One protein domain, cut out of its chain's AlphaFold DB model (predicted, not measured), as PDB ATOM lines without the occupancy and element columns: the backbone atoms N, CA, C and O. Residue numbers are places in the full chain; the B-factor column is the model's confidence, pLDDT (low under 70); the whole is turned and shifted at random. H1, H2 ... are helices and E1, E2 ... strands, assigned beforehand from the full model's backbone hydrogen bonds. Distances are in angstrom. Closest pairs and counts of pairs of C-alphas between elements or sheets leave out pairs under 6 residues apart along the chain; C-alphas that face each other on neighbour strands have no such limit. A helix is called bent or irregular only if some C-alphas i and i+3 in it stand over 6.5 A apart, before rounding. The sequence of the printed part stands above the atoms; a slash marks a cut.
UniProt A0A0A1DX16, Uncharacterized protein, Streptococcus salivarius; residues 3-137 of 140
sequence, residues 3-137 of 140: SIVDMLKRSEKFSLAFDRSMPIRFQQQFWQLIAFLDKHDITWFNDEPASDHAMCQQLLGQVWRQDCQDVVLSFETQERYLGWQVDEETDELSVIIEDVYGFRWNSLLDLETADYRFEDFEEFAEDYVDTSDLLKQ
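This is residues 3 to 137 of the 140 residues of an uncharacterized protein of Streptococcus salivarius (UniProt A0A0A1DX16). A long, bent hairpin of two strands, E2 and E3, runs out of a small body as an arm. In the body, E1 adds a third strand beside the first part of E2, H1 lies over E2, and H2 and H3 pack by the sheet at E1 and at E2 and E3; the tip of the arm, residues 87 to 92, and a tail, residues 125 to 137 with H4, stick out. The printed part has 135 residues, with four named helices and three named strands in the order H1 E1 H2 H3 E2 E3 H4; the sheet runs E1 E2 E3, antiparallel, and the class is mixed, helices and strands. The whole is loose, with a radius of gyration of the C-alphas of 19.0 A, and the arm and tail make the length in its spans of 79 by 32 by 27 A.

Start with the sheet: E2, residues 70 to 86, runs 45.0 A from C-alpha 70 at (51.753, 18.335, -94.128) to C-alpha 86 at (10.890, 23.743, -112.230). E3, residues 93 to 105, comes back over 33.6 A, and E1, residues 14 to 19, covers 16.9 A. Look next for H2, residues 23 to 39, 24.5 A long, and H3, residues 53 to 65, 17.9 A long. H1 is residues 4 to 9, and H4, residues 132 to 137, ends at C-alpha 137 at (51.080, -6.080, -62.020).

E2 and E3 form a hairpin, antiparallel at 166 degrees; find N 80 and O 98, 2.8 A apart, within hydrogen-bond range. E2 bends by 54 degrees at residue 76, and E3 by 73 degrees at residue 101. On the other side of E2, E1 is antiparallel to it at 138 degrees, with N 16 and O 73 within hydrogen-bond range at 2.8 A. Residues 16 to 17 of E1 also pair, parallel, with residues 116 to 117, and residues 43 to 44 pair, parallel, with residues 102 to 103 of E3. H1 is on the sheet over E2, at a height over the sheet of 10.1 A; the local plane there is only just fitted, to 6 C-alphas. H2 only grazes the sheet with residues 25 to 37; its closest C-alphas to E1 are those of Phe 26 and Asp 19, 6.3 A apart. H3 only grazes it with residues 55 to 63; the C-alphas of Leu 59 and Trp 105, its closest to E3, are 7.1 A apart. H2 and H3 are near each other, with 5 pairs of C-alphas within 10 A. In H1, H2, H3 and H4 every O i to N i+4 pair is within hydrogen-bond range.

The two C-alphas farthest apart, those of Thr 90 and Lys 136, are 79.1 A apart. Without the stretches that stand free, the body spans 53 by 32 by 25 A. The printed part has no cut, and the links from H2 to H3 and from E3 to H4 are long. Look for pLDDT under 70 at residues 65 to 69 and 126 to 137 of this model.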
ATOM      1  N   SER A   3      38.101  23.419 -77.949       89.50
ATOM      2  CA  SER A   3      37.083  22.397 -78.210       89.50
ATOM      3  C   SER A   3      36.707  22.386 -79.687       89.50
ATOM      4  O   SER A   3      36.079  23.330 -80.177       89.50
ATOM      5  N   ILE A   4      37.039  21.302 -80.392       91.12
ATOM      6  CA  ILE A   4      36.600  21.120 -81.782       91.12
ATOM      7  C   ILE A   4      35.072  20.973 -81.853       91.12
ATOM      8  O   ILE A   4      34.450  21.443 -82.802       91.12
ATOM      9  N   VAL A   5      34.433  20.395 -80.825       91.00
ATOM     10  CA  VAL A   5      32.966  20.243 -80.772       91.00
ATOM     11  C   VAL A   5      32.266  21.598 -80.839       91.00
ATOM     12  O   VAL A   5      31.293  21.755 -81.581       91.00
ATOM     13  N   ASP A   6      32.731  22.571 -80.057       91.88
ATOM     14  CA  ASP A   6      32.114  23.896 -80.010       91.88
ATOM     15  C   ASP A   6      32.291  24.658 -81.326       91.88
ATOM     16  O   ASP A   6      31.359  25.339 -81.762       91.88
ATOM     17  N   MET A   7      33.437  24.497 -81.986       93.25
ATOM     18  CA  MET A   7      33.703  25.081 -83.303       93.25
ATOM     19  C   MET A   7      32.798  24.479 -84.382       93.25
ATOM     20  O   MET A   7      32.151  25.216 -85.128       93.25
ATOM     21  N   LEU A   8      32.670  23.147 -84.421       91.62
ATOM     22  CA  LEU A   8      31.806  22.451 -85.381       91.62
ATOM     23  C   LEU A   8      30.330  22.832 -85.202       91.62
ATOM     24  O   LEU A   8      29.643  23.097 -86.184       91.62
ATOM     25  N   LYS A   9      29.843  22.943 -83.957       90.31
ATOM     26  CA  LYS A   9      28.465  23.392 -83.667       90.31
ATOM     27  C   LYS A   9      28.176  24.814 -84.138       90.31
ATOM     28  O   LYS A   9      27.023  25.143 -84.402       90.31
ATOM     29  N   ARG A  10      29.197  25.670 -84.169       92.50
ATOM     30  CA  ARG A  10      29.095  27.052 -84.653       92.50
ATOM     31  C   ARG A  10      29.349  27.164 -86.153       92.50
ATOM     32  O   ARG A  10      29.275  28.277 -86.667       92.50
ATOM     33  N   SER A  11      29.651  26.049 -86.822       92.25
ATOM     34  CA  SER A  11      30.085  26.020 -88.219       92.25
ATOM     35  C   SER A  11      31.233  27.005 -88.470       92.25
ATOM     36  O   SER A  11      31.253  27.735 -89.459       92.25
ATOM     37  N   GLU A  12      32.165  27.080 -87.518       94.75
ATOM     38  CA  GLU A  12      33.295  27.998 -87.586       94.75
ATOM     39  C   GLU A  12      34.250  27.588 -88.709       94.75
ATOM     40  O   GLU A  12      34.523  26.408 -88.909       94.75
ATOM     41  N   LYS A  13      34.783  28.565 -89.444       95.81
ATOM     42  CA  LYS A  13      35.802  28.295 -90.456       95.81
ATOM     43  C   LYS A  13      37.167  28.149 -89.793       95.81
ATOM     44  O   LYS A  13      37.636  29.098 -89.171       95.81
ATOM     45  N   PHE A  14      37.815  27.006 -89.988       96.31
ATOM     46  CA  PHE A  14      39.174  26.766 -89.506       96.31
ATOM     47  C   PHE A  14      39.903  25.712 -90.339       96.31
ATOM     48  O   PHE A  14      39.327  25.015 -91.178       96.31
ATOM     49  N   SER A  15      41.197  25.583 -90.090       96.31
ATOM     50  CA  SER A  15      42.060  24.570 -90.673       96.31
ATOM     51  C   SER A  15      42.808  23.784 -89.600       96.31
ATOM     52  O   SER A  15      43.203  24.320 -88.567       96.31
ATOM     53  N   LEU A  16      42.968  22.488 -89.849       95.06
ATOM     54  CA  LEU A  16      43.571  21.526 -88.938       95.06
ATOM     55  C   LEU A  16      44.707  20.791 -89.635       95.06
ATOM     56  O   LEU A  16      44.471  20.082 -90.615       95.06
ATOM     57  N   ALA A  17      45.920  20.924 -89.110       93.12
ATOM     58  CA  ALA A  17      47.092  20.236 -89.622       93.12
ATOM     59  C   ALA A  17      47.464  18.987 -88.813       93.12
ATOM     60  O   ALA A  17      47.391  18.960 -87.580       93.12
ATOM     61  N   PHE A  18      47.945  17.974 -89.528       90.38
ATOM     62  CA  PHE A  18      48.553  16.776 -88.967       90.38
ATOM     63  C   PHE A  18      50.053  16.738 -89.252       90.38
ATOM     64  O   PHE A  18      50.478  16.959 -90.389       90.38
ATOM     65  N   ASP A  19      50.839  16.366 -88.240       82.25
ATOM     66  CA  ASP A  19      52.260  16.066 -88.402       82.25
ATOM     67  C   ASP A  19      52.453  14.639 -88.944       82.25
ATOM     68  O   ASP A  19      52.100  13.645 -88.302       82.25
ATOM     69  N   ARG A  20      53.050  14.526 -90.135       81.25
ATOM     70  CA  ARG A  20      53.350  13.243 -90.790       81.25
ATOM     71  C   ARG A  20      54.771  12.740 -90.528       81.25
ATOM     72  O   ARG A  20      55.126  11.660 -91.006       81.25
ATOM     73  N   SER A  21      55.586  13.465 -89.758       81.81
ATOM     74  CA  SER A  21      56.943  13.039 -89.386       81.81
ATOM     75  C   SER A  21      56.956  11.658 -88.718       81.81
ATOM     76  O   SER A  21      57.922  10.902 -88.848       81.81
ATOM     77  N   MET A  22      55.846  11.288 -88.067       81.69
ATOM     78  CA  MET A  22      55.600   9.977 -87.474       81.69
ATOM     79  C   MET A  22      54.403   9.278 -88.152       81.69
ATOM     80  O   MET A  22      53.267   9.445 -87.708       81.69
ATOM     81  N   PRO A  23      54.627   8.429 -89.177       81.00
ATOM     82  CA  PRO A  23      53.554   7.838 -89.988       81.00
ATOM     83  C   PRO A  23      52.476   7.076 -89.209       81.00
ATOM     84  O   PRO A  23      51.299   7.150 -89.553       81.00
ATOM     85  N   ILE A  24      52.865   6.342 -88.161       83.56
ATOM     86  CA  ILE A  24      51.923   5.572 -87.334       83.56
ATOM     87  C   ILE A  24      51.033   6.515 -86.521       83.56
ATOM     88  O   ILE A  24      49.818   6.332 -86.489       83.56
ATOM     89  N   ARG A  25      51.633   7.545 -85.913       85.19
ATOM     90  CA  ARG A  25      50.910   8.554 -85.135       85.19
ATOM     91  C   ARG A  25      49.939   9.323 -86.024       85.19
ATOM     92  O   ARG A  25      48.773   9.435 -85.673       85.19
ATOM     93  N   PHE A  26      50.386   9.737 -87.210       87.88
ATOM     94  CA  PHE A  26      49.525  10.350 -88.218       87.88
ATOM     95  C   PHE A  26      48.305   9.478 -88.536       87.88
ATOM     96  O   PHE A  26      47.179   9.959 -88.476       87.88
ATOM     97  N   GLN A  27      48.504   8.191 -88.842       87.19
ATOM     98  CA  GLN A  27      47.385   7.297 -89.152       87.19
ATOM     99  C   GLN A  27      46.408   7.177 -87.979       87.19
ATOM    100  O   GLN A  27      45.201   7.203 -88.193       87.19
ATOM    101  N   GLN A  28      46.909   7.067 -86.747       88.81
ATOM    102  CA  GLN A  28      46.065   7.013 -85.553       88.81
ATOM    103  C   GLN A  28      45.239   8.291 -85.385       88.81
ATOM    104  O   GLN A  28      44.023   8.202 -85.251       88.81
ATOM    105  N   GLN A  29      45.880   9.461 -85.458       90.94
ATOM    106  CA  GLN A  29      45.222  10.763 -85.329       90.94
ATOM    107  C   GLN A  29      44.201  10.995 -86.447       90.94
ATOM    108  O   GLN A  29      43.082  11.435 -86.192       90.94
ATOM    109  N   PHE A  30      44.550  10.642 -87.685       92.25
ATOM    110  CA  PHE A  30      43.649  10.745 -88.826       92.25
ATOM    111  C   PHE A  30      42.386   9.910 -88.602       92.25
ATOM    112  O   PHE A  30      41.281  10.436 -88.683       92.25
ATOM    113  N   TRP A  31      42.522   8.629 -88.246       92.38
ATOM    114  CA  TRP A  31      41.357   7.775 -88.002       92.38
ATOM    115  C   TRP A  31      40.555   8.183 -86.762       92.38
ATOM    116  O   TRP A  31      39.333   8.040 -86.766       92.38
ATOM    117  N   GLN A  32      41.210   8.718 -85.728       92.69
ATOM    118  CA  GLN A  32      40.531   9.315 -84.576       92.69
ATOM    119  C   GLN A  32      39.666  10.506 -84.996       92.69
ATOM    120  O   GLN A  32      38.498  10.559 -84.609       92.69
ATOM    121  N   LEU A  33      40.199  11.415 -85.825       94.62
ATOM    122  CA  LEU A  33      39.419  12.530 -86.357       94.62
ATOM    123  C   LEU A  33      38.243  12.027 -87.191       94.62
ATOM    124  O   LEU A  33      37.124  12.466 -86.975       94.62
ATOM    125  N   ILE A  34      38.478  11.112 -88.133       94.62
ATOM    126  CA  ILE A  34      37.430  10.616 -89.035       94.62
ATOM    127  C   ILE A  34      36.266  10.006 -88.245       94.62
ATOM    128  O   ILE A  34      35.121  10.404 -88.439       94.62
ATOM    129  N   ALA A  35      36.560   9.125 -87.285       92.50
ATOM    130  CA  ALA A  35      35.533   8.530 -86.431       92.50
ATOM    131  C   ALA A  35      34.790   9.578 -85.584       92.50
ATOM    132  O   ALA A  35      33.594   9.444 -85.318       92.50
ATOM    133  N   PHE A  36      35.498  10.620 -85.147       93.75
ATOM    134  CA  PHE A  36      34.898  11.740 -84.442       93.75
ATOM    135  C   PHE A  36      33.949  12.537 -85.351       93.75
ATOM    136  O   PHE A  36      32.823  12.816 -84.947       93.75
ATOM    137  N   LEU A  37      34.357  12.853 -86.581       94.88
ATOM    138  CA  LEU A  37      33.538  13.597 -87.539       94.88
ATOM    139  C   LEU A  37      32.263  12.840 -87.922       94.88
ATOM    140  O   LEU A  37      31.193  13.444 -87.902       94.88
ATOM    141  N   ASP A  38      32.339  11.525 -88.154       92.44
ATOM    142  CA  ASP A  38      31.140  10.710 -88.409       92.44
ATOM    143  C   ASP A  38      30.155  10.743 -87.243       92.44
ATOM    144  O   ASP A  38      28.952  10.847 -87.440       92.44
ATOM    145  N   LYS A  39      30.653  10.676 -86.002       92.12
ATOM    146  CA  LYS A  39      29.803  10.747 -84.804       92.12
ATOM    147  C   LYS A  39      29.064  12.087 -84.693       92.12
ATOM    148  O   LYS A  39      28.043  12.165 -84.011       92.12
ATOM    149  N   HIS A  40      29.612  13.130 -85.307       90.81
ATOM    150  CA  HIS A  40      29.062  14.479 -85.326       90.81
ATOM    151  C   HIS A  40      28.356  14.824 -86.645       90.81
ATOM    152  O   HIS A  40      28.029  15.992 -86.844       90.81
ATOM    153  N   ASP A  41      28.111  13.833 -87.513       92.00
ATOM    154  CA  ASP A  41      27.463  13.988 -88.821       92.00
ATOM    155  C   ASP A  41      28.140  15.051 -89.713       92.00
ATOM    156  O   ASP A  41      27.492  15.727 -90.511       92.00
ATOM    157  N   ILE A  42      29.462  15.218 -89.580       94.19
ATOM    158  CA  ILE A  42      30.248  16.124 -90.422       94.19
ATOM    159  C   ILE A  42      30.727  15.362 -91.654       94.19
ATOM    160  O   ILE A  42      31.511  14.418 -91.548       94.19
ATOM    161  N   THR A  43      30.279  15.792 -92.830       94.69
ATOM    162  CA  THR A  43      30.573  15.142 -94.110       94.69
ATOM    163  C   THR A  43      31.697  15.843 -94.869       94.69
ATOM    164  O   THR A  43      32.081  16.989 -94.601       94.69
ATOM    165  N   TRP A  44      32.243  15.141 -95.859       94.25
ATOM    166  CA  TRP A  44      33.004  15.785 -96.924       94.25
ATOM    167  C   TRP A  44      32.098  16.751 -97.700       94.25
ATOM    168  O   TRP A  44      30.885  16.574 -97.744       94.25
ATOM    169  N   PHE A  45      32.658  17.738 -98.404       89.62
ATOM    170  CA  PHE A  45      31.828  18.681 -99.183       89.62
ATOM    171  C   PHE A  45      30.964  18.056-100.286       89.62
ATOM    172  O   PHE A  45      30.015  18.681-100.757       89.62
ATOM    173  N   ASN A  46      31.284  16.840-100.721       87.00
ATOM    174  CA  ASN A  46      30.452  16.080-101.648       87.00
ATOM    175  C   ASN A  46      29.343  15.274-100.950       87.00
ATOM    176  O   ASN A  46      28.658  14.540-101.655       87.00
ATOM    177  N   ASP A  47      29.145  15.457 -99.637       89.31
ATOM    178  CA  ASP A  47      28.125  14.811 -98.788       89.31
ATOM    179  C   ASP A  47      28.386  13.344 -98.465       89.31
ATOM    180  O   ASP A  47      27.535  12.647 -97.916       89.31
ATOM    181  N   GLU A  48      29.585  12.870 -98.785       93.38
ATOM    182  CA  GLU A  48      30.010  11.555 -98.344       93.38
ATOM    183  C   GLU A  48      30.323  11.591 -96.838       93.38
ATOM    184  O   GLU A  48      30.890  12.580 -96.350       93.38
ATOM    185  N   PRO A  49      30.007  10.520 -96.087       95.06
ATOM    186  CA  PRO A  49      30.403  10.388 -94.688       95.06
ATOM    187  C   PRO A  49      31.907  10.588 -94.510       95.06
ATOM    188  O   PRO A  49      32.688  10.223 -95.393       95.06
ATOM    189  N   ALA A  50      32.346  11.104 -93.361       95.25
ATOM    190  CA  ALA A  50      33.775  11.274 -93.099       95.25
ATOM    191  C   ALA A  50      34.532   9.943 -93.265       95.25
ATOM    192  O   ALA A  50      35.597   9.919 -93.887       95.25
ATOM    193  N   SER A  51      33.944   8.835 -92.798       93.25
ATOM    194  CA  SER A  51      34.456   7.461 -92.948       93.25
ATOM    195  C   SER A  51      34.412   6.894 -94.359       93.25
ATOM    196  O   SER A  51      34.871   5.757 -94.532       93.25
ATOM    197  N   ASP A  52      33.892   7.614 -95.360       96.12
ATOM    198  CA  ASP A  52      33.818   7.068 -96.708       96.12
ATOM    199  C   ASP A  52      35.193   6.564 -97.157       96.12
ATOM    200  O   ASP A  52      36.218   7.261 -97.132       96.12
ATOM    201  N   HIS A  53      35.205   5.287 -97.531       90.62
ATOM    202  CA  HIS A  53      36.437   4.573 -97.785       90.62
ATOM    203  C   HIS A  53      37.147   5.134 -99.015       90.62
ATOM    204  O   HIS A  53      38.373   5.251 -99.008       90.62
ATOM    205  N   ALA A  54      36.402   5.488-100.064       91.25
ATOM    206  CA  ALA A  54      36.987   6.012-101.288       91.25
ATOM    207  C   ALA A  54      37.608   7.391-101.042       91.25
ATOM    208  O   ALA A  54      38.756   7.612-101.435       91.25
ATOM    209  N   MET A  55      36.913   8.271-100.319       93.38
ATOM    210  CA  MET A  55      37.399   9.598 -99.942       93.38
ATOM    211  C   MET A  55      38.658   9.514 -99.077       93.38
ATOM    212  O   MET A  55      39.681  10.123 -99.406       93.38
ATOM    213  N   CYS A  56      38.638   8.688 -98.027       92.12
ATOM    214  CA  CYS A  56      39.794   8.489 -97.154       92.12
ATOM    215  C   CYS A  56      41.003   7.923 -97.914       92.12
ATOM    216  O   CYS A  56      42.119   8.423 -97.765       92.12
ATOM    217  N   GLN A  57      40.809   6.901 -98.756       87.31
ATOM    218  CA  GLN A  57      41.901   6.316 -99.545       87.31
ATOM    219  C   GLN A  57      42.429   7.274-100.609       87.31
ATOM    220  O   GLN A  57      43.632   7.287-100.875       87.31
ATOM    221  N   GLN A  58      41.561   8.089-101.208       86.50
ATOM    222  CA  GLN A  58      41.974   9.111-102.157       86.50
ATOM    223  C   GLN A  58      42.870  10.147-101.477       86.50
ATOM    224  O   GLN A  58      43.950  10.425-101.998       86.50
ATOM    225  N   LEU A  59      42.469  10.667-100.312       87.69
ATOM    226  CA  LEU A  59      43.287  11.602 -99.538       87.69
ATOM    227  C   LEU A  59      44.623  10.965 -99.166       87.69
ATOM    228  O   LEU A  59      45.675  11.496 -99.517       87.69
ATOM    229  N   LEU A  60      44.594   9.805 -98.503       85.81
ATOM    230  CA  LEU A  60      45.809   9.131 -98.051       85.81
ATOM    231  C   LEU A  60      46.735   8.835 -99.237       85.81
ATOM    232  O   LEU A  60      47.926   9.124 -99.183       85.81
ATOM    233  N   GLY A  61      46.192   8.330-100.345       82.94
ATOM    234  CA  GLY A  61      46.948   8.057-101.564       82.94
ATOM    235  C   GLY A  61      47.554   9.307-102.209       82.94
ATOM    236  O   GLY A  61      48.672   9.237-102.717       82.94
ATOM    237  N   GLN A  62      46.853  10.443-102.193       76.44
ATOM    238  CA  GLN A  62      47.367  11.714-102.716       76.44
ATOM    239  C   GLN A  62      48.484  12.276-101.833       76.44
ATOM    240  O   GLN A  62      49.547  12.614-102.356       76.44
ATOM    241  N   VAL A  63      48.292  12.271-100.512       74.81
ATOM    242  CA  VAL A  63      49.303  12.682 -99.526       74.81
ATOM    243  C   VAL A  63      50.587  11.865 -99.685       74.81
ATOM    244  O   VAL A  63      51.680  12.427 -99.704       74.81
ATOM    245  N   TRP A  64      50.477  10.546 -99.869       73.56
ATOM    246  CA  TRP A  64      51.643   9.676-100.056       73.56
ATOM    247  C   TRP A  64      52.364   9.866-101.396       73.56
ATOM    248  O   TRP A  64      53.543   9.540-101.489       73.56
ATOM    249  N   ARG A  65      51.681  10.351-102.440       67.56
ATOM    250  CA  ARG A  65      52.267  10.525-103.783       67.56
ATOM    251  C   ARG A  65      52.928  11.878-104.003       67.56
ATOM    252  O   ARG A  65      53.800  11.968-104.858       67.56
ATOM    253  N   GLN A  66      52.470  12.921-103.317       64.69
ATOM    254  CA  GLN A  66      52.931  14.290-103.563       64.69
ATOM    255  C   GLN A  66      54.132  14.699-102.701       64.69
ATOM    256  O   GLN A  66      54.523  15.860-102.737       64.69
ATOM    257  N   ASP A  67      54.703  13.776-101.915       65.00
ATOM    258  CA  ASP A  67      55.725  14.074-100.899       65.00
ATOM    259  C   ASP A  67      55.327  15.232 -99.956       65.00
ATOM    260  O   ASP A  67      56.176  15.838 -99.299       65.00
ATOM    261  N   CYS A  68      54.024  15.526 -99.848       64.62
ATOM    262  CA  CYS A  68      53.492  16.536 -98.943       64.62
ATOM    263  C   CYS A  68      53.859  16.132 -97.519       64.62
ATOM    264  O   CYS A  68      53.498  15.045 -97.063       64.62
ATOM    265  N   GLN A  69      54.635  16.959 -96.820       65.88
ATOM    266  CA  GLN A  69      54.950  16.708 -95.412       65.88
ATOM    267  C   GLN A  69      53.719  16.935 -94.534       65.88
ATOM    268  O   GLN A  69      53.521  16.187 -93.582       65.88
ATOM    269  N   ASP A  70      52.836  17.837 -94.958       78.38
ATOM    270  CA  ASP A  70      51.753  18.335 -94.128       78.38
ATOM    271  C   ASP A  70      50.402  17.915 -94.701       78.38
ATOM    272  O   ASP A  70      50.163  17.975 -95.912       78.38
ATOM    273  N   VAL A  71      49.509  17.469 -93.823       88.19
ATOM    274  CA  VAL A  71      48.119  17.171 -94.174       88.19
ATOM    275  C   VAL A  71      47.251  18.189 -93.470       88.19
ATOM    276  O   VAL A  71      47.125  18.135 -92.251       88.19
ATOM    277  N   VAL A  72      46.657  19.107 -94.232       91.56
ATOM    278  CA  VAL A  72      45.784  20.149 -93.687       91.56
ATOM    279  C   VAL A  72      44.354  19.934 -94.161       91.56
ATOM    280  O   VAL A  72      44.088  19.868 -95.363       91.56
ATOM    281  N   LEU A  73      43.423  19.815 -93.221       94.44
ATOM    282  CA  LEU A  73      41.992  19.769 -93.492       94.44
ATOM    283  C   LEU A  73      41.384  21.145 -93.243       94.44
ATOM    284  O   LEU A  73      41.589  21.728 -92.184       94.44
ATOM    285  N   SER A  74      40.629  21.655 -94.208       95.44
ATOM    286  CA  SER A  74      39.848  22.883 -94.060       95.44
ATOM    287  C   SER A  74      38.398  22.539 -93.761       95.44
ATOM    288  O   SER A  74      37.809  21.723 -94.469       95.44
ATOM    289  N   PHE A  75      37.845  23.207 -92.755       96.75
ATOM    290  CA  PHE A  75      36.448  23.172 -92.353       96.75
ATOM    291  C   PHE A  75      35.833  24.534 -92.649       96.75
ATOM    292  O   PHE A  75      36.357  25.562 -92.217       96.75
ATOM    293  N   GLU A  76      34.763  24.563 -93.431       95.38
ATOM    294  CA  GLU A  76      34.070  25.799 -93.792       95.38
ATOM    295  C   GLU A  76      32.657  25.503 -94.300       95.38
ATOM    296  O   GLU A  76      32.319  24.364 -94.615       95.38
ATOM    297  N   THR A  77      31.827  26.541 -94.385       92.88
ATOM    298  CA  THR A  77      30.561  26.486 -95.118       92.88
ATOM    299  C   THR A  77      30.823  26.735 -96.598       92.88
ATOM    300  O   THR A  77      31.539  27.676 -96.952       92.88
ATOM    301  N   GLN A  78      30.231  25.913 -97.463       87.38
ATOM    302  CA  GLN A  78      30.310  26.067 -98.907       87.38
ATOM    303  C   GLN A  78      28.931  25.900 -99.556       87.38
ATOM    304  O   GLN A  78      28.166  25.008 -99.193       87.38
ATOM    305  N   GLU A  79      28.653  26.726-100.568       86.88
ATOM    306  CA  GLU A  79      27.487  26.565-101.435       86.88
ATOM    307  C   GLU A  79      27.584  25.252-102.224       86.88
ATOM    308  O   GLU A  79      28.535  25.016-102.984       86.88
ATOM    309  N   ARG A  80      26.570  24.400-102.070       84.38
ATOM    310  CA  ARG A  80      26.427  23.138-102.788       84.38
ATOM    311  C   ARG A  80      25.223  23.195-103.711       84.38
ATOM    312  O   ARG A  80      24.105  23.492-103.304       84.38
ATOM    313  N   TYR A  81      25.460  22.828-104.963       85.25
ATOM    314  CA  TYR A  81      24.408  22.618-105.946       85.25
ATOM    315  C   TYR A  81      23.686  21.285-105.691       85.25
ATOM    316  O   TYR A  81      24.326  20.231-105.684       85.25
ATOM    317  N   LEU A  82      22.363  21.334-105.524       82.75
ATOM    318  CA  LEU A  82      21.517  20.165-105.244       82.75
ATOM    319  C   LEU A  82      20.638  19.740-106.423       82.75
ATOM    320  O   LEU A  82      20.099  18.635-106.419       82.75
ATOM    321  N   GLY A  83      20.506  20.576-107.453       87.94
ATOM    322  CA  GLY A  83      19.727  20.229-108.635       87.94
ATOM    323  C   GLY A  83      19.010  21.408-109.272       87.94
ATOM    324  O   GLY A  83      19.183  22.566-108.891       87.94
ATOM    325  N   TRP A  84      18.181  21.068-110.253       89.69
ATOM    326  CA  TRP A  84      17.242  21.985-110.881       89.69
ATOM    327  C   TRP A  84      15.863  21.787-110.260       89.69
ATOM    328  O   TRP A  84      15.459  20.650-110.013       89.69
ATOM    329  N   GLN A  85      15.128  22.875-110.077       87.62
ATOM    330  CA  GLN A  85      13.698  22.843-109.805       87.62
ATOM    331  C   GLN A  85      12.965  23.586-110.922       87.62
ATOM    332  O   GLN A  85      13.470  24.573-111.462       87.62
ATOM    333  N   VAL A  86      11.785  23.089-111.275       87.44
ATOM    334  CA  VAL A  86      10.890  23.743-112.230       87.44
ATOM    335  C   VAL A  86       9.698  24.252-111.442       87.44
ATOM    336  O   VAL A  86       9.069  23.482-110.717       87.44
ATOM    337  N   ASP A  87       9.420  25.543-111.558       88.44
ATOM    338  CA  ASP A  87       8.189  26.129-111.049       88.44
ATOM    339  C   ASP A  87       7.034  25.739-111.984       88.44
ATOM    340  O   ASP A  87       7.028  26.090-113.163       88.44
ATOM    341  N   GLU A  88       6.071  24.968-111.475       87.19
ATOM    342  CA  GLU A  88       4.941  24.474-112.273       87.19
ATOM    343  C   GLU A  88       3.927  25.571-112.648       87.19
ATOM    344  O   GLU A  88       3.137  25.381-113.576       87.19
ATOM    345  N   GLU A  89       3.915  26.706-111.943       87.25
ATOM    346  CA  GLU A  89       2.991  27.818-112.189       87.25
ATOM    347  C   GLU A  89       3.541  28.780-113.249       87.25
ATOM    348  O   GLU A  89       2.779  29.303-114.069       87.25
ATOM    349  N   THR A  90       4.858  28.995-113.262       87.31
ATOM    350  CA  THR A  90       5.520  29.958-114.156       87.31
ATOM    351  C   THR A  90       6.322  29.317-115.292       87.31
ATOM    352  O   THR A  90       6.713  30.033-116.214       87.31
ATOM    353  N   ASP A  91       6.522  27.993-115.270       86.19
ATOM    354  CA  ASP A  91       7.403  27.238-116.182       86.19
ATOM    355  C   ASP A  91       8.869  27.728-116.129       86.19
ATOM    356  O   ASP A  91       9.633  27.619-117.092       86.19
ATOM    357  N   GLU A  92       9.284  28.302-114.992       90.94
ATOM    358  CA  GLU A  92      10.637  28.818-114.784       90.94
ATOM    359  C   GLU A  92      11.571  27.758-114.182       90.94
ATOM    360  O   GLU A  92      11.264  27.087-113.195       90.94
ATOM    361  N   LEU A  93      12.768  27.638-114.764       87.94
ATOM    362  CA  LEU A  93      13.826  26.749-114.290       87.94
ATOM    363  C   LEU A  93      14.734  27.499-113.310       87.94
ATOM    364  O   LEU A  93      15.368  28.490-113.674       87.94
ATOM    365  N   SER A  94      14.848  27.003-112.081       84.62
ATOM    366  CA  SER A  94      15.748  27.544-111.059       84.62
ATOM    367  C   SER A  94      16.687  26.473-110.505       84.62
ATOM    368  O   SER A  94      16.516  25.275-110.739       84.62
ATOM    369  N   VAL A  95      17.745  26.913-109.826       88.19
ATOM    370  CA  VAL A  95      18.742  26.043-109.189       88.19
ATOM    371  C   VAL A  95      18.484  25.963-107.693       88.19
ATOM    372  O   VAL A  95      18.167  26.972-107.066       88.19
ATOM    373  N   ILE A  96      18.667  24.776-107.124       85.56
ATOM    374  CA  ILE A  96      18.692  24.581-105.677       85.56
ATOM    375  C   ILE A  96      20.153  24.654-105.240       85.56
ATOM    376  O   ILE A  96      20.979  23.838-105.662       85.56
ATOM    377  N   ILE A  97      20.464  25.656-104.421       86.44
ATOM    378  CA  ILE A  97      21.773  25.843-103.801       86.44
ATOM    379  C   ILE A  97      21.547  25.920-102.296       86.44
ATOM    380  O   ILE A  97      20.697  26.686-101.843       86.44
ATOM    381  N   GLU A  98      22.301  25.131-101.538       87.56
ATOM    382  CA  GLU A  98      22.282  25.160-100.078       87.56
ATOM    383  C   GLU A  98      23.689  25.357 -99.524       87.56
ATOM    384  O   GLU A  98      24.667  24.833-100.060       87.56
ATOM    385  N   ASP A  99      23.776  26.107 -98.430       89.31
ATOM    386  CA  ASP A  99      24.997  26.248 -97.650       89.31
ATOM    387  C   ASP A  99      25.212  24.986 -96.811       89.31
ATOM    388  O   ASP A  99      24.462  24.710 -95.873       89.31
ATOM    389  N   VAL A 100      26.255  24.221 -97.135       89.75
ATOM    390  CA  VAL A 100      26.613  22.991 -96.423       89.75
ATOM    391  C   VAL A 100      27.932  23.199 -95.695       89.75
ATOM    392  O   VAL A 100      28.925  23.637 -96.278       89.75
ATOM    393  N   TYR A 101      27.945  22.879 -94.404       93.56
ATOM    394  CA  TYR A 101      29.171  22.846 -93.622       93.56
ATOM    395  C   TYR A 101      29.819  21.467 -93.735       93.56
ATOM    396  O   TYR A 101      29.162  20.450 -93.527       93.56
ATOM    397  N   GLY A 102      31.108  21.437 -94.049       94.81
ATOM    398  CA  GLY A 102      31.843  20.195 -94.243       94.81
ATOM    399  C   GLY A 102      33.344  20.425 -94.221       94.81
ATOM    400  O   GLY A 102      33.825  21.491 -93.822       94.81
ATOM    401  N   PHE A 103      34.093  19.412 -94.649       95.38
ATOM    402  CA  PHE A 103      35.548  19.494 -94.703       95.38
ATOM    403  C   PHE A 103      36.141  18.952 -96.002       95.38
ATOM    404  O   PHE A 103      35.522  18.201 -96.762       95.38
ATOM    405  N   ARG A 104      37.390  19.349 -96.259       92.50
ATOM    406  CA  ARG A 104      38.213  18.828 -97.353       92.50
ATOM    407  C   ARG A 104      39.688  18.878 -97.015       92.50
ATOM    408  O   ARG A 104      40.125  19.708 -96.222       92.50
ATOM    409  N   TRP A 105      40.467  18.067 -97.717       91.25
ATOM    410  CA  TRP A 105      41.900  18.304 -97.797       91.25
ATOM    411  C   TRP A 105      42.187  19.603 -98.550       91.25
ATOM    412  O   TRP A 105      41.616  19.859 -99.612       91.25
ATOM    413  N   ASN A 106      43.083  20.407 -97.993       88.94
ATOM    414  CA  ASN A 106      43.564  21.632 -98.595       88.94
ATOM    415  C   ASN A 106      45.068  21.515 -98.852       88.94
ATOM    416  O   ASN A 106      45.883  21.713 -97.959       88.94
ATOM    417  N   SER A 107      45.427  21.196-100.096       82.50
ATOM    418  CA  SER A 107      46.822  21.028-100.517       82.50
ATOM    419  C   SER A 107      47.593  22.344-100.670       82.50
ATOM    420  O   SER A 107      48.777  22.315-100.994       82.50
ATOM    421  N   LEU A 108      46.929  23.493-100.500       83.75
ATOM    422  CA  LEU A 108      47.554  24.817-100.571       83.75
ATOM    423  C   LEU A 108      48.023  25.323 -99.203       83.75
ATOM    424  O   LEU A 108      48.705  26.344 -99.154       83.75
ATOM    425  N   LEU A 109      47.630  24.648 -98.120       83.56
ATOM    426  CA  LEU A 109      48.029  24.972 -96.755       83.56
ATOM    427  C   LEU A 109      49.093  23.996 -96.250       83.56
ATOM    428  O   LEU A 109      49.193  22.858 -96.711       83.56
ATOM    429  N   ASP A 110      49.853  24.460 -95.269       84.38
ATOM    430  CA  ASP A 110      50.942  23.750 -94.602       84.38
ATOM    431  C   ASP A 110      50.811  23.851 -93.068       84.38
ATOM    432  O   ASP A 110      49.875  24.460 -92.539       84.38
ATOM    433  N   LEU A 111      51.743  23.237 -92.335       82.94
ATOM    434  CA  LEU A 111      51.767  23.256 -90.866       82.94
ATOM    435  C   LEU A 111      51.905  24.660 -90.254       82.94
ATOM    436  O   LEU A 111      51.568  24.829 -89.081       82.94
ATOM    437  N   GLU A 112      52.462  25.632 -90.980       85.69
ATOM    438  CA  GLU A 112      52.697  26.993 -90.475       85.69
ATOM    439  C   GLU A 112      51.486  27.905 -90.688       85.69
ATOM    440  O   GLU A 112      51.280  28.853 -89.930       85.69
ATOM    441  N   THR A 113      50.694  27.616 -91.718       87.69
ATOM    442  CA  THR A 113      49.524  28.403 -92.124       87.69
ATOM    443  C   THR A 113      48.204  27.858 -91.597       87.69
ATOM    444  O   THR A 113      47.206  28.577 -91.640       87.69
ATOM    445  N   ALA A 114      48.182  26.621 -91.100       92.12
ATOM    446  CA  ALA A 114      47.004  26.056 -90.459       92.12
ATOM    447  C   ALA A 114      46.684  26.746 -89.123       92.12
ATOM    448  O   ALA A 114      47.580  27.080 -88.348       92.12
ATOM    449  N   ASP A 115      45.391  26.908 -88.838       95.25
ATOM    450  CA  ASP A 115      44.909  27.571 -87.621       95.25
ATOM    451  C   ASP A 115      45.204  26.740 -86.363       95.25
ATOM    452  O   ASP A 115      45.539  27.294 -85.316       95.25
ATOM    453  N   TYR A 116      45.089  25.411 -86.476       94.62
ATOM    454  CA  TYR A 116      45.249  24.469 -85.371       94.62
ATOM    455  C   TYR A 116      46.052  23.234 -85.772       94.62
ATOM    456  O   TYR A 116      46.044  22.788 -86.924       94.62
ATOM    457  N   ARG A 117      46.691  22.623 -84.779       92.06
ATOM    458  CA  ARG A 117      47.264  21.277 -84.848       92.06
ATOM    459  C   ARG A 117      46.342  20.280 -84.167       92.06
ATOM    460  O   ARG A 117      45.556  20.639 -83.293       92.06
ATOM    461  N   PHE A 118      46.467  19.008 -84.530       91.06
ATOM    462  CA  PHE A 118      45.656  17.946 -83.932       91.06
ATOM    463  C   PHE A 118      45.757  17.905 -82.401       91.06
ATOM    464  O   PHE A 118      44.754  17.708 -81.719       91.06
ATOM    465  N   GLU A 119      46.944  18.160 -81.854       89.00
ATOM    466  CA  GLU A 119      47.197  18.186 -80.410       89.00
ATOM    467  C   GLU A 119      46.582  19.385 -79.673       89.00
ATOM    468  O   GLU A 119      46.550  19.381 -78.441       89.00
ATOM    469  N   ASP A 120      46.110  20.413 -80.382       91.81
ATOM    470  CA  ASP A 120      45.534  21.600 -79.744       91.81
ATOM    471  C   ASP A 120      44.124  21.341 -79.187       91.81
ATOM    472  O   ASP A 120      43.635  22.122 -78.356       91.81
ATOM    473  N   PHE A 121      43.487  20.243 -79.610       91.44
ATOM    474  CA  PHE A 121      42.110  19.907 -79.270       91.44
ATOM    475  C   PHE A 121      41.982  19.042 -78.014       91.44
ATOM    476  O   PHE A 121      42.649  18.020 -77.853       91.44
ATOM    477  N   GLU A 122      41.067  19.444 -77.132       89.06
ATOM    478  CA  GLU A 122      40.770  18.754 -75.868       89.06
ATOM    479  C   GLU A 122      40.246  17.344 -76.081       89.06
ATOM    480  O   GLU A 122      40.589  16.430 -75.337       89.06
ATOM    481  N   GLU A 123      39.454  17.157 -77.129       87.94
ATOM    482  CA  GLU A 123      38.788  15.901 -77.444       87.94
ATOM    483  C   GLU A 123      39.750  14.790 -77.877       87.94
ATOM    484  O   GLU A 123      39.375  13.617 -77.856       87.94
ATOM    485  N   PHE A 124      40.979  15.149 -78.254       85.75
ATOM    486  CA  PHE A 124      42.011  14.209 -78.695       85.75
ATOM    487  C   PHE A 124      43.215  14.147 -77.762       85.75
ATOM    488  O   PHE A 124      44.164  13.404 -78.027       85.75
ATOM    489  N   ALA A 125      43.198  14.904 -76.669       79.50
ATOM    490  CA  ALA A 125      44.214  14.760 -75.654       79.50
ATOM    491  C   ALA A 125      44.072  13.387 -75.001       79.50
ATOM    492  O   ALA A 125      43.005  13.028 -74.509       79.50
ATOM    493  N   GLU A 126      45.148  12.600 -75.030       66.12
ATOM    494  CA  GLU A 126      45.184  11.333 -74.313       66.12
ATOM    495  C   GLU A 126      44.873  11.608 -72.836       66.12
ATOM    496  O   GLU A 126      45.634  12.303 -72.155       66.12
ATOM    497  N   ASP A 127      43.775  11.042 -72.325       54.50
ATOM    498  CA  ASP A 127      43.645  10.806 -70.894       54.50
ATOM    499  C   ASP A 127      44.870   9.979 -70.505       54.50
ATOM    500  O   ASP A 127      44.965   8.794 -70.830       54.50
ATOM    501  N   TYR A 128      45.859  10.614 -69.879       45.44
ATOM    502  CA  TYR A 128      47.042   9.932 -69.381       45.44
ATOM    503  C   TYR A 128      46.587   8.863 -68.382       45.44
ATOM    504  O   TYR A 128      46.334   9.141 -67.208       45.44
ATOM    505  N   VAL A 129      46.453   7.620 -68.843       50.56
ATOM    506  CA  VAL A 129      46.296   6.471 -67.959       50.56
ATOM    507  C   VAL A 129      47.697   6.147 -67.475       50.56
ATOM    508  O   VAL A 129      48.512   5.616 -68.229       50.56
ATOM    509  N   ASP A 130      47.994   6.490 -66.222       51.41
ATOM    510  CA  ASP A 130      49.242   6.097 -65.578       51.41
ATOM    511  C   ASP A 130      49.340   4.561 -65.545       51.41
ATOM    512  O   ASP A 130      48.795   3.878 -64.677       51.41
ATOM    513  N   THR A 131      50.026   3.992 -66.535       55.12
ATOM    514  CA  THR A 131      50.251   2.548 -66.653       55.12
ATOM    515  C   THR A 131      51.408   2.066 -65.775       55.12
ATOM    516  O   THR A 131      51.746   0.877 -65.797       55.12
ATOM    517  N   SER A 132      51.990   2.936 -64.939       64.44
ATOM    518  CA  SER A 132      53.023   2.556 -63.968       64.44
ATOM    519  C   SER A 132      52.550   1.444 -63.027       64.44
ATOM    520  O   SER A 132      53.356   0.624 -62.586       64.44
ATOM    521  N   ASP A 133      51.245   1.362 -62.749       59.72
ATOM    522  CA  ASP A 133      50.660   0.276 -61.955       59.72
ATOM    523  C   ASP A 133      50.452  -1.027 -62.751       59.72
ATOM    524  O   ASP A 133      50.515  -2.110 -62.165       59.72
ATOM    525  N   LEU A 134      50.315  -0.973 -64.082       59.91
ATOM    526  CA  LEU A 134      50.312  -2.175 -64.932       59.91
ATOM    527  C   LEU A 134      51.705  -2.815 -64.982       59.91
ATOM    528  O   LEU A 134      51.828  -4.032 -64.858       59.91
ATOM    529  N   LEU A 135      52.771  -2.012 -65.043       57.75
ATOM    530  CA  LEU A 135      54.150  -2.503 -64.910       57.75
ATOM    531  C   LEU A 135      54.402  -3.189 -63.555       57.75
ATOM    532  O   LEU A 135      55.171  -4.147 -63.489       57.75
ATOM    533  N   LYS A 136      53.725  -2.756 -62.483       61.44
ATOM    534  CA  LYS A 136      53.772  -3.436 -61.176       61.44
ATOM    535  C   LYS A 136      52.976  -4.744 -61.163       61.44
ATOM    536  O   LYS A 136      53.395  -5.677 -60.483       61.44
ATOM    537  N   GLN A 137      51.867  -4.841 -61.904       58.03
ATOM    538  CA  GLN A 137      51.080  -6.080 -62.020       58.03
ATOM    539  C   GLN A 137      51.771  -7.156 -62.868       58.03
ATOM    540  O   GLN A 137      51.629  -8.339 -62.568       58.03
TER     541      GLN A 137